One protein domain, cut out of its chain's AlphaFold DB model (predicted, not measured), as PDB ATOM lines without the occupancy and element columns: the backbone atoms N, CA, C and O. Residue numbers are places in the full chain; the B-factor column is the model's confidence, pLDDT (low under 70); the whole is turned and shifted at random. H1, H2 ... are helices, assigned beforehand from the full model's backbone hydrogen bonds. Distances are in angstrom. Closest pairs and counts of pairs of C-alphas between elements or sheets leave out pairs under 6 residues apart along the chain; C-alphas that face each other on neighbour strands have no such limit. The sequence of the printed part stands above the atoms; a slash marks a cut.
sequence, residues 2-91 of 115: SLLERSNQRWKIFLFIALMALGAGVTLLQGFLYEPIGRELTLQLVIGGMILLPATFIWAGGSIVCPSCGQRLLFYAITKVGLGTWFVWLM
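Overview. This is residues 2 to 91 of the 115 residues of an uncharacterized protein of Desulfuromonas sp (UniProt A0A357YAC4). Two long helices, H2 and H4, run side by side in opposite ways and make the long axis; the short H3 lies at the turn that joins them at one end. At the other end the short helices H1, H5 and H6 gather in a small, loose head, where H5 meets H4 near its end, at Gly 61 and Leu 74, and makes a corner with it. The printed part has 90 residues with six named helices, H1 to H6 in chain order, and no named strand: all helix. It is loose, with a radius of gyration of the C-alphas of 16.0 A and spans of 51 by 23 by 19 A.

Along the chain. H1 is residues 3 to 6, from C-alpha 3 at (146.345, 108.301, 95.163). H2, residues 10 to 32, is 33.1 A long. H3 is residues 34 to 37. H4, residues 39 to 63, is 35.4 A long and begins at C-alpha 39 (142.069, 145.417, 68.558). H5 is residues 73 to 81, 10.7 A. H6 is residues 86 to 91, 8.5 A, ending at C-alpha 91 (143.360, 109.320, 87.896).

Arrangement. H2 and H4 touch at a shallow tilt of 17 degrees, opposite ways; their closest C-alphas, Phe 16 and Ala 60, are 6.4 A apart. H4 touches H5 with residues 60 to 61 alone, about perpendicular at 85 degrees, the closest C-alphas being Gly 61 and Leu 74 at 5.3 A. H5 and H6 touch at a steep tilt of 52 degrees, opposite ways, with C-alphas 77 and 86 closest at 4.9 A. H1 and H6 only just touch, with 3 pairs of C-alphas within 8 A, the closest Leu 4 and Met 91 at 7.2 A. H2 and H3 meet only through their link. H2 and H5 are apart. Every O i to N i+4 pair is within hydrogen-bond range in H2, H5 and H6, and 20 of 21 are in H4; H1 and H3 are too short for such a pair.

Size, cuts and confidence. The C-alphas farthest apart, Glu 35 and Ser 68, are 51.9 A apart. Residues 35 to 40, of which 35 to 37 belong to H3, stand free. The printed part has no cut and no long link. Residues 2 to 7 and 34 to 37 have pLDDT under 70.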
ATOM      1  N   SER A   2     142.127 106.122  93.851       60.78
ATOM      2  CA  SER A   2     143.396 106.661  93.359       60.78
ATOM      3  C   SER A   2     144.152 107.451  94.420       60.78
ATOM      4  O   SER A   2     143.578 107.939  95.399       60.78
ATOM      5  N   LEU A   3     145.466 107.587  94.234       68.00
ATOM      6  CA  LEU A   3     146.345 108.301  95.163       68.00
ATOM      7  C   LEU A   3     145.834 109.722  95.465       68.00
ATOM      8  O   LEU A   3     145.919 110.204  96.593       68.00
ATOM      9  N   LEU A   4     145.266 110.367  94.445       66.25
ATOM     10  CA  LEU A   4     144.732 111.725  94.490       66.25
ATOM     11  C   LEU A   4     143.475 111.871  95.349       66.25
ATOM     12  O   LEU A   4     143.285 112.929  95.952       66.25
ATOM     13  N   GLU A   5     142.619 110.841  95.399       65.44
ATOM     14  CA  GLU A   5     141.477 110.802  96.331       65.44
ATOM     15  C   GLU A   5     141.964 110.860  97.760       65.44
ATOM     16  O   GLU A   5     141.436 111.608  98.575       65.44
ATOM     17  N   ARG A   6     143.000 110.073  98.045       67.56
ATOM     18  CA  ARG A   6     143.528 109.921  99.395       67.56
ATOM     19  C   ARG A   6     144.357 111.121  99.829       67.56
ATOM     20  O   ARG A   6     144.336 111.469 101.001       67.56
ATOM     21  N   SER A   7     145.065 111.768  98.902       68.44
ATOM     22  CA  SER A   7     145.886 112.948  99.199       68.44
ATOM     23  C   SER A   7     145.099 114.261  99.237       68.44
ATOM     24  O   SER A   7     145.691 115.304  99.510       68.44
ATOM     25  N   ASN A   8     143.789 114.237  98.954       71.56
ATOM     26  CA  ASN A   8     142.937 115.425  98.835       71.56
ATOM     27  C   ASN A   8     143.497 116.471  97.843       71.56
ATOM     28  O   ASN A   8     143.324 117.677  98.005       71.56
ATOM     29  N   GLN A   9     144.208 116.016  96.804       78.00
ATOM     30  CA  GLN A   9     144.774 116.878  95.754       78.00
ATOM     31  C   GLN A   9     143.903 116.935  94.497       78.00
ATOM     32  O   GLN A   9     144.228 117.654  93.553       78.00
ATOM     33  N   ARG A  10     142.768 116.222  94.492       78.38
ATOM     34  CA  ARG A  10     141.792 116.231  93.392       78.38
ATOM     35  C   ARG A  10     141.330 117.631  93.007       78.38
ATOM     36  O   ARG A  10     141.267 117.932  91.819       78.38
ATOM     37  N   TRP A  11     141.057 118.492  93.988       81.50
ATOM     38  CA  TRP A  11     140.591 119.856  93.725       81.50
ATOM     39  C   TRP A  11     141.611 120.671  92.918       81.50
ATOM     40  O   TRP A  11     141.215 121.466  92.076       81.50
ATOM     41  N   LYS A  12     142.919 120.422  93.089       82.94
ATOM     42  CA  LYS A  12     143.978 121.111  92.335       82.94
ATOM     43  C   LYS A  12     143.979 120.730  90.858       82.94
ATOM     44  O   LYS A  12     144.196 121.586  90.007       82.94
ATOM     45  N   ILE A  13     143.724 119.456  90.556       81.25
ATOM     46  CA  ILE A  13     143.617 118.968  89.173       81.25
ATOM     47  C   ILE A  13     142.352 119.511  88.521       81.25
ATOM     48  O   ILE A  13     142.418 120.003  87.400       81.25
ATOM     49  N   PHE A  14     141.220 119.479  89.230       83.94
ATOM     50  CA  PHE A  14     139.982 120.085  88.740       83.94
ATOM     51  C   PHE A  14     140.161 121.576  88.449       83.94
ATOM     52  O   PHE A  14     139.737 122.041  87.399       83.94
ATOM     53  N   LEU A  15     140.841 122.304  89.336       85.06
ATOM     54  CA  LEU A  15     141.119 123.727  89.167       85.06
ATOM     55  C   LEU A  15     142.040 123.985  87.962       85.06
ATOM     56  O   LEU A  15     141.765 124.882  87.171       85.06
ATOM     57  N   PHE A  16     143.069 123.156  87.761       83.12
ATOM     58  CA  PHE A  16     143.923 123.215  86.570       83.12
ATOM     59  C   PHE A  16     143.137 122.971  85.271       83.12
ATOM     60  O   PHE A  16     143.278 123.731  84.315       83.12
ATOM     61  N   ILE A  17     142.272 121.952  85.240       83.38
ATOM     62  CA  ILE A  17     141.440 121.644  84.067       83.38
ATOM     63  C   ILE A  17     140.426 122.758  83.809       83.38
ATOM     64  O   ILE A  17     140.247 123.155  82.662       83.38
ATOM     65  N   ALA A  18     139.804 123.300  84.857       86.31
ATOM     66  CA  ALA A  18     138.871 124.414  84.740       86.31
ATOM     67  C   ALA A  18     139.554 125.662  84.163       86.31
ATOM     68  O   ALA A  18     139.007 126.289  83.262       86.31
ATOM     69  N   LEU A  19     140.769 125.990  84.616       83.94
ATOM     70  CA  LEU A  19     141.557 127.102  84.070       83.94
ATOM     71  C   LEU A  19     141.953 126.877  82.610       83.94
ATOM     72  O   LEU A  19     141.836 127.797  81.805       83.94
ATOM     73  N   MET A  20     142.377 125.662  82.252       80.56
ATOM     74  CA  MET A  20     142.680 125.304  80.861       80.56
ATOM     75  C   MET A  20     141.439 125.423  79.968       80.56
ATOM     76  O   MET A  20     141.515 126.000  78.885       80.56
ATOM     77  N   ALA A  21     140.290 124.927  80.433       85.81
ATOM     78  CA  ALA A  21     139.024 125.008  79.711       85.81
ATOM     79  C   ALA A  21     138.540 126.457  79.560       85.81
ATOM     80  O   ALA A  21     138.095 126.836  78.481       85.81
ATOM     81  N   LEU A  22     138.676 127.282  80.602       85.00
ATOM     82  CA  LEU A  22     138.366 128.712  80.541       85.00
ATOM     83  C   LEU A  22     139.290 129.442  79.565       85.00
ATOM     84  O   LEU A  22     138.805 130.200  78.733       85.00
ATOM     85  N   GLY A  23     140.599 129.184  79.617       80.94
ATOM     86  CA  GLY A  23     141.564 129.774  78.689       80.94
ATOM     87  C   GLY A  23     141.262 129.419  77.232       80.94
ATOM     88  O   GLY A  23     141.227 130.304  76.381       80.94
ATOM     89  N   ALA A  24     140.972 128.144  76.956       81.81
ATOM     90  CA  ALA A  24     140.561 127.681  75.631       81.81
ATOM     91  C   ALA A  24     139.199 128.258  75.199       81.81
ATOM     92  O   ALA A  24     139.009 128.622  74.043       81.81
ATOM     93  N   GLY A  25     138.247 128.373  76.127       84.50
ATOM     94  CA  GLY A  25     136.942 128.970  75.863       84.50
ATOM     95  C   GLY A  25     137.058 130.442  75.478       84.50
ATOM     96  O   GLY A  25     136.457 130.859  74.494       84.50
ATOM     97  N   VAL A  26     137.876 131.211  76.201       82.00
ATOM     98  CA  VAL A  26     138.118 132.634  75.927       82.00
ATOM     99  C   VAL A  26     138.791 132.837  74.568       82.00
ATOM    100  O   VAL A  26     138.367 133.714  73.818       82.00
ATOM    101  N   THR A  27     139.787 132.023  74.204       77.19
ATOM    102  CA  THR A  27     140.441 132.135  72.888       77.19
ATOM    103  C   THR A  27     139.509 131.769  71.737       77.19
ATOM    104  O   THR A  27     139.546 132.426  70.697       77.19
ATOM    105  N   LEU A  28     138.629 130.779  71.920       81.69
ATOM    106  CA  LEU A  28     137.583 130.472  70.943       81.69
ATOM    107  C   LEU A  28     136.566 131.616  70.834       81.69
ATOM    108  O   LEU A  28     136.257 132.045  69.724       81.69
ATOM    109  N   LEU A  29     136.097 132.158  71.964       81.06
ATOM    110  CA  LEU A  29     135.151 133.279  71.997       81.06
ATOM    111  C   LEU A  29     135.720 134.526  71.306       81.06
ATOM    112  O   LEU A  29     134.996 135.222  70.597       81.06
ATOM    113  N   GLN A  30     137.019 134.786  71.474       74.88
ATOM    114  CA  GLN A  30     137.725 135.881  70.809       74.88
ATOM    115  C   GLN A  30     137.663 135.754  69.281       74.88
ATOM    116  O   GLN A  30     137.524 136.765  68.601       74.88
ATOM    117  N   GLY A  31     137.737 134.536  68.734       73.94
ATOM    118  CA  GLY A  31     137.588 134.306  67.295       73.94
ATOM    119  C   GLY A  31     136.201 134.691  66.771       73.94
ATOM    120  O   GLY A  31     136.094 135.242  65.681       73.94
ATOM    121  N   PHE A  32     135.153 134.468  67.570       76.50
ATOM    122  CA  PHE A  32     133.775 134.835  67.220       76.50
ATOM    123  C   PHE A  32     133.459 136.316  67.443       76.50
ATOM    124  O   PHE A  32     132.621 136.877  66.744       76.50
ATOM    125  N   LEU A  33     134.111 136.953  68.416       71.19
ATOM    126  CA  LEU A  33     133.843 138.336  68.811       71.19
ATOM    127  C   LEU A  33     134.925 139.319  68.331       71.19
ATOM    128  O   LEU A  33     134.984 140.451  68.808       71.19
ATOM    129  N   TYR A  34     135.769 138.909  67.381       65.38
ATOM    130  CA  TYR A  34     136.887 139.720  66.889       65.38
ATOM    131  C   TYR A  34     136.429 141.047  66.262       65.38
ATOM    132  O   TYR A  34     137.059 142.080  66.478       65.38
ATOM    133  N   GLU A  35     135.314 141.039  65.522       65.12
ATOM    134  CA  GLU A  35     134.737 142.247  64.915       65.12
ATOM    135  C   GLU A  35     134.193 143.262  65.940       65.12
ATOM    136  O   GLU A  35     134.560 144.434  65.847       65.12
ATOM    137  N   PRO A  36     133.361 142.880  66.932       66.25
ATOM    138  CA  PRO A  36     132.765 143.854  67.853       66.25
ATOM    139  C   PRO A  36     133.696 144.388  68.955       66.25
ATOM    140  O   PRO A  36     133.410 145.437  69.527       66.25
ATOM    141  N   ILE A  37     134.777 143.682  69.306       67.25
ATOM    142  CA  ILE A  37     135.514 143.925  70.563       67.25
ATOM    143  C   ILE A  37     136.706 144.896  70.423       67.25
ATOM    144  O   ILE A  37     137.178 145.467  71.409       67.25
ATOM    145  N   GLY A  38     137.181 145.138  69.201       72.12
ATOM    146  CA  GLY A  38     138.301 146.043  68.949       72.12
ATOM    147  C   GLY A  38     139.680 145.439  69.265       72.12
ATOM    148  O   GLY A  38     139.856 144.512  70.063       72.12
ATOM    149  N   ARG A  39     140.704 145.974  68.590       76.12
ATOM    150  CA  ARG A  39     142.069 145.417  68.558       76.12
ATOM    151  C   ARG A  39     142.782 145.437  69.918       76.12
ATOM    152  O   ARG A  39     143.555 144.528  70.207       76.12
ATOM    153  N   GLU A  40     142.490 146.433  70.753       78.50
ATOM    154  CA  GLU A  40     143.118 146.628  72.070       78.50
ATOM    155  C   GLU A  40     142.737 145.531  73.071       78.50
ATOM    156  O   GLU A  40     143.611 144.896  73.663       78.50
ATOM    157  N   LEU A  41     141.440 145.234  73.215       78.69
ATOM    158  CA  LEU A  41     140.986 144.182  74.131       78.69
ATOM    159  C   LEU A  41     141.451 142.798  73.654       78.69
ATOM    160  O   LEU A  41     141.826 141.944  74.452       78.69
ATOM    161  N   THR A  42     141.502 142.606  72.334       76.75
ATOM    162  CA  THR A  42     142.034 141.392  71.706       76.75
ATOM    163  C   THR A  42     143.507 141.175  72.069       76.75
ATOM    164  O   THR A  42     143.894 140.076  72.461       76.75
ATOM    165  N   LEU A  43     144.341 142.218  71.987       80.88
ATOM    166  CA  LEU A  43     145.754 142.139  72.375       80.88
ATOM    167  C   LEU A  43     145.920 141.845  73.869       80.88
ATOM    168  O   LEU A  43     146.732 140.993  74.232       80.88
ATOM    169  N   GLN A  44     145.127 142.483  74.733       83.19
ATOM    170  CA  GLN A  44     145.151 142.219  76.176       83.19
ATOM    171  C   GLN A  44     144.770 140.770  76.508       83.19
ATOM    172  O   GLN A  44     145.426 140.143  77.340       83.19
ATOM    173  N   LEU A  45     143.763 140.212  75.828       80.06
ATOM    174  CA  LEU A  45     143.339 138.818  75.990       80.06
ATOM    175  C   LEU A  45     144.415 137.829  75.528       80.06
ATOM    176  O   LEU A  45     144.695 136.860  76.233       80.06
ATOM    177  N   VAL A  46     145.067 138.091  74.391       80.38
ATOM    178  CA  VAL A  46     146.157 137.243  73.878       80.38
ATOM    179  C   VAL A  46     147.365 137.268  74.814       80.38
ATOM    180  O   VAL A  46     147.898 136.210  75.153       80.38
ATOM    181  N   ILE A  47     147.781 138.454  75.270       84.81
ATOM    182  CA  ILE A  47     148.901 138.604  76.213       84.81
ATOM    183  C   ILE A  47     148.551 137.939  77.551       84.81
ATOM    184  O   ILE A  47     149.354 137.179  78.094       84.81
ATOM    185  N   GLY A  48     147.332 138.161  78.046       82.81
ATOM    186  CA  GLY A  48     146.817 137.519  79.250       82.81
ATOM    187  C   GLY A  48     146.843 135.996  79.136       82.81
ATOM    188  O   GLY A  48     147.395 135.330  80.007       82.81
ATOM    189  N   GLY A  49     146.341 135.438  78.033       78.88
ATOM    190  CA  GLY A  49     146.366 134.000  77.762       78.88
ATOM    191  C   GLY A  49     147.784 133.427  77.677       78.88
ATOM    192  O   GLY A  49     148.055 132.381  78.271       78.88
ATOM    193  N   MET A  50     148.707 134.138  77.017       80.62
ATOM    194  CA  MET A  50     150.116 133.735  76.921       80.62
ATOM    195  C   MET A  50     150.824 133.677  78.273       80.62
ATOM    196  O   MET A  50     151.738 132.874  78.425       80.62
ATOM    197  N   ILE A  51     150.430 134.495  79.249       84.88
ATOM    198  CA  ILE A  51     151.019 134.476  80.594       84.88
ATOM    199  C   ILE A  51     150.299 133.455  81.481       84.88
ATOM    200  O   ILE A  51     150.931 132.702  82.225       84.88
ATOM    201  N   LEU A  52     148.972 133.401  81.394       81.81
ATOM    202  CA  LEU A  52     148.134 132.625  82.301       81.81
ATOM    203  C   LEU A  52     148.260 131.115  82.055       81.81
ATOM    204  O   LEU A  52     148.313 130.343  83.012       81.81
ATOM    205  N   LEU A  53     148.397 130.679  80.799       78.56
ATOM    206  CA  LEU A  53     148.622 129.268  80.464       78.56
ATOM    207  C   LEU A  53     149.921 128.700  81.068       78.56
ATOM    208  O   LEU A  53     149.844 127.742  81.836       78.56
ATOM    209  N   PRO A  54     151.118 129.261  80.814       80.38
ATOM    210  CA  PRO A  54     152.340 128.743  81.422       80.38
ATOM    211  C   PRO A  54     152.352 128.934  82.941       80.38
ATOM    212  O   PRO A  54     152.815 128.039  83.647       80.38
ATOM    213  N   ALA A  55     151.799 130.032  83.472       84.81
ATOM    214  CA  ALA A  55     151.717 130.239  84.919       84.81
ATOM    215  C   ALA A  55     150.881 129.149  85.611       84.81
ATOM    216  O   ALA A  55     151.314 128.576  86.614       84.81
ATOM    217  N   THR A  56     149.716 128.807  85.055       82.06
ATOM    218  CA  THR A  56     148.866 127.727  85.584       82.06
ATOM    219  C   THR A  56     149.527 126.361  85.446       82.06
ATOM    220  O   THR A  56     149.421 125.541  86.358       82.06
ATOM    221  N   PHE A  57     150.281 126.132  84.371       79.56
ATOM    222  CA  PHE A  57     151.044 124.903  84.168       79.56
ATOM    223  C   PHE A  57     152.183 124.739  85.184       79.56
ATOM    224  O   PHE A  57     152.342 123.671  85.781       79.56
ATOM    225  N   ILE A  58     152.949 125.807  85.432       84.31
ATOM    226  CA  ILE A  58     154.019 125.838  86.438       84.31
ATOM    227  C   ILE A  58     153.427 125.631  87.833       84.31
ATOM    228  O   ILE A  58     153.928 124.810  88.606       84.31
ATOM    229  N   TRP A  59     152.330 126.327  88.141       86.69
ATOM    230  CA  TRP A  59     151.634 126.185  89.414       86.69
ATOM    231  C   TRP A  59     151.111 124.762  89.616       86.69
ATOM    232  O   TRP A  59     151.396 124.150  90.642       86.69
ATOM    233  N   ALA A  60     150.418 124.181  88.634       80.38
ATOM    234  CA  ALA A  60     149.907 122.815  88.725       80.38
ATOM    235  C   ALA A  60     151.045 121.788  88.839       80.38
ATOM    236  O   ALA A  60     150.982 120.877  89.670       80.38
ATOM    237  N   GLY A  61     152.122 121.980  88.072       77.88
ATOM    238  CA  GLY A  61     153.324 121.149  88.118       77.88
ATOM    239  C   GLY A  61     154.031 121.172  89.476       77.88
ATOM    240  O   GLY A  61     154.582 120.153  89.893       77.88
ATOM    241  N   GLY A  62     153.997 122.307  90.181       78.88
ATOM    242  CA  GLY A  62     154.546 122.454  91.531       78.88
ATOM    243  C   GLY A  62     153.579 122.064  92.654       78.88
ATOM    244  O   GLY A  62     154.018 121.618  93.710       78.88
ATOM    245  N   SER A  63     152.271 122.205  92.440       81.06
ATOM    246  CA  SER A  63     151.253 122.033  93.483       81.06
ATOM    247  C   SER A  63     150.742 120.588  93.588       81.06
ATOM    248  O   SER A  63     150.272 120.176  94.656       81.06
ATOM    249  N   ILE A  64     150.856 119.800  92.510       82.25
ATOM    250  CA  ILE A  64     150.509 118.370  92.472       82.25
ATOM    251  C   ILE A  64     151.773 117.546  92.753       82.25
ATOM    252  O   ILE A  64     152.485 117.086  91.853       82.25
ATOM    253  N   VAL A  65     152.051 117.383  94.045       86.12
ATOM    254  CA  VAL A  65     153.232 116.688  94.569       86.12
ATOM    255  C   VAL A  65     152.841 115.546  95.490       86.12
ATOM    256  O   VAL A  65     151.884 115.647  96.251       86.12
ATOM    257  N   CYS A  66     153.605 114.459  95.474       82.69
ATOM    258  CA  CYS A  66     153.415 113.380  96.434       82.69
ATOM    259  C   CYS A  66     153.664 113.891  97.870       82.69
ATOM    260  O   CYS A  66     154.739 114.436  98.120       82.69
ATOM    261  N   PRO A  67     152.747 113.675  98.833       79.19
ATOM    262  CA  PRO A  67     152.924 114.145 100.212       79.19
ATOM    263  C   PRO A  67     154.054 113.426 100.967       79.19
ATOM    264  O   PRO A  67     154.529 113.934 101.972       79.19
ATOM    265  N   SER A  68     154.491 112.252 100.495       79.50
ATOM    266  CA  SER A  68     155.555 111.473 101.141       79.50
ATOM    267  C   SER A  68     156.953 111.837 100.636       79.50
ATOM    268  O   SER A  68     157.860 112.010 101.439       79.50
ATOM    269  N   CYS A  69     157.146 111.961  99.318       81.38
ATOM    270  CA  CYS A  69     158.473 112.178  98.725       81.38
ATOM    271  C   CYS A  69     158.626 113.514  97.982       81.38
ATOM    272  O   CYS A  69     159.683 113.776  97.413       81.38
ATOM    273  N   GLY A  70     157.568 114.329  97.910       79.88
ATOM    274  CA  GLY A  70     157.564 115.608  97.192       79.88
ATOM    275  C   GLY A  70     157.638 115.485  95.666       79.88
ATOM    276  O   GLY A  70     157.808 116.487  94.976       79.88
ATOM    277  N   GLN A  71     157.527 114.275  95.106       84.75
ATOM    278  CA  GLN A  71     157.641 114.077  93.662       84.75
ATOM    279  C   GLN A  71     156.496 114.778  92.925       84.75
ATOM    280  O   GLN A  71     155.327 114.517  93.207       84.75
ATOM    281  N   ARG A  72     156.838 115.622  91.946       87.12
ATOM    282  CA  ARG A  72     155.892 116.325  91.066       87.12
ATOM    283  C   ARG A  72     155.225 115.333  90.114       87.12
ATOM    284  O   ARG A  72     155.796 114.981  89.082       87.12
ATOM    285  N   LEU A  73     154.037 114.856  90.479       83.06
ATOM    286  CA  LEU A  73     153.326 113.799  89.752       83.06
ATOM    287  C   LEU A  73     152.845 114.285  88.387       83.06
ATOM    288  O   LEU A  73     152.986 113.560  87.409       83.06
ATOM    289  N   LEU A  74     152.350 115.524  88.304       82.06
ATOM    290  CA  LEU A  74     151.918 116.114  87.036       82.06
ATOM    291  C   LEU A  74     153.088 116.218  86.048       82.06
ATOM    292  O   LEU A  74     152.989 115.761  84.914       82.06
ATOM    293  N   PHE A  75     154.225 116.750  86.501       83.19
ATOM    294  CA  PHE A  75     155.414 116.883  85.660       83.19
ATOM    295  C   PHE A  75     155.959 115.519  85.222       83.19
ATOM    296  O   PHE A  75     156.340 115.338  84.067       83.19
ATOM    297  N   TYR A  76     155.949 114.534  86.125       84.31
ATOM    298  CA  TYR A  76     156.311 113.161  85.793       84.31
ATOM    299  C   TYR A  76     155.372 112.576  84.732       84.31
ATOM    300  O   TYR A  76     155.843 112.053  83.731       84.31
ATOM    301  N   ALA A  77     154.058 112.719  84.904       84.94
ATOM    302  CA  ALA A  77     153.076 112.195  83.963       84.94
ATOM    303  C   ALA A  77     153.225 112.835  82.575       84.94
ATOM    304  O   ALA A  77     153.274 112.134  81.570       84.94
ATOM    305  N   ILE A  78     153.396 114.153  82.505       83.38
ATOM    306  CA  ILE A  78     153.569 114.868  81.234       83.38
ATOM    307  C   ILE A  78     154.857 114.438  80.519       83.38
ATOM    308  O   ILE A  78     154.838 114.217  79.311       83.38
ATOM    309  N   THR A  79     155.963 114.292  81.255       83.88
ATOM    310  CA  THR A  79     157.275 113.966  80.669       83.88
ATOM    311  C   THR A  79     157.485 112.478  80.387       83.88
ATOM    312  O   THR A  79     158.246 112.146  79.481       83.88
ATOM    313  N   LYS A  80     156.861 111.574  81.153       85.00
ATOM    314  CA  LYS A  80     157.062 110.116  81.041       85.00
ATOM    315  C   LYS A  80     155.902 109.373  80.395       85.00
ATOM    316  O   LYS A  80     156.149 108.400  79.698       85.00
ATOM    317  N   VAL A  81     154.668 109.803  80.641       83.94
ATOM    318  CA  VAL A  81     153.452 109.134  80.142       83.94
ATOM    319  C   VAL A  81     152.948 109.814  78.867       83.94
ATOM    320  O   VAL A  81     152.533 109.137  77.931       83.94
ATOM    321  N   GLY A  82     153.046 111.146  78.809       78.69
ATOM    322  CA  GLY A  82     152.690 111.965  77.650       78.69
ATOM    323  C   GLY A  82     151.390 112.761  77.823       78.69
ATOM    324  O   GLY A  82     150.508 112.416  78.608       78.69
ATOM    325  N   LEU A  83     151.261 113.850  77.056       75.81
ATOM    326  CA  LEU A  83     150.168 114.837  77.152       75.81
ATOM    327  C   LEU A  83     148.759 114.303  76.819       75.81
ATOM    328  O   LEU A  83     147.781 114.932  77.214       75.81
ATOM    329  N   GLY A  84     148.625 113.158  76.143       78.25
ATOM    330  CA  GLY A  84     147.312 112.569  75.832       78.25
ATOM    331  C   GLY A  84     146.747 111.680  76.943       78.25
ATOM    332  O   GLY A  84     145.537 111.592  77.125       78.25
ATOM    333  N   THR A  85     147.620 111.030  77.710       84.12
ATOM    334  CA  THR A  85     147.250 109.967  78.661       84.12
ATOM    335  C   THR A  85     147.609 110.296  80.105       84.12
ATOM    336  O   THR A  85     147.173 109.582  81.008       84.12
ATOM    337  N   TRP A  86     148.327 111.398  80.361       85.12
ATOM    338  CA  TRP A  86     148.702 111.827  81.715       85.12
ATOM    339  C   TRP A  86     147.504 111.951  82.660       85.12
ATOM    340  O   TRP A  86     147.635 111.604  83.829       85.12
ATOM    341  N   PHE A  87     146.352 112.437  82.182       81.00
ATOM    342  CA  PHE A  87     145.179 112.646  83.031       81.00
ATOM    343  C   PHE A  87     144.579 111.317  83.485       81.00
ATOM    344  O   PHE A  87     144.338 111.124  84.677       81.00
ATOM    345  N   VAL A  88     144.396 110.388  82.540       83.94
ATOM    346  CA  VAL A  88     143.934 109.028  82.836       83.94
ATOM    347  C   VAL A  88     144.910 108.373  83.798       83.94
ATOM    348  O   VAL A  88     144.484 107.899  84.843       83.94
ATOM    349  N   TRP A  89     146.209 108.458  83.504       84.94
ATOM    350  CA  TRP A  89     147.258 107.916  84.357       84.94
ATOM    351  C   TRP A  89     147.189 108.477  85.777       84.94
ATOM    352  O   TRP A  89     147.093 107.703  86.718       84.94
ATOM    353  N   LEU A  90     147.125 109.802  85.956       80.31
ATOM    354  CA  LEU A  90     146.998 110.412  87.285       80.31
ATOM    355  C   LEU A  90     145.745 109.927  88.023       80.31
ATOM    356  O   LEU A  90     145.804 109.688  89.227       80.31
ATOM    357  N   MET A  91     144.625 109.772  87.316       79.81
ATOM    358  CA  MET A  91     143.360 109.320  87.896       79.81
ATOM    359  C   MET A  91     143.338 107.824  88.221       79.81
ATOM    360  O   MET A  91     142.615 107.443  89.140       79.81
TER     361      MET A  91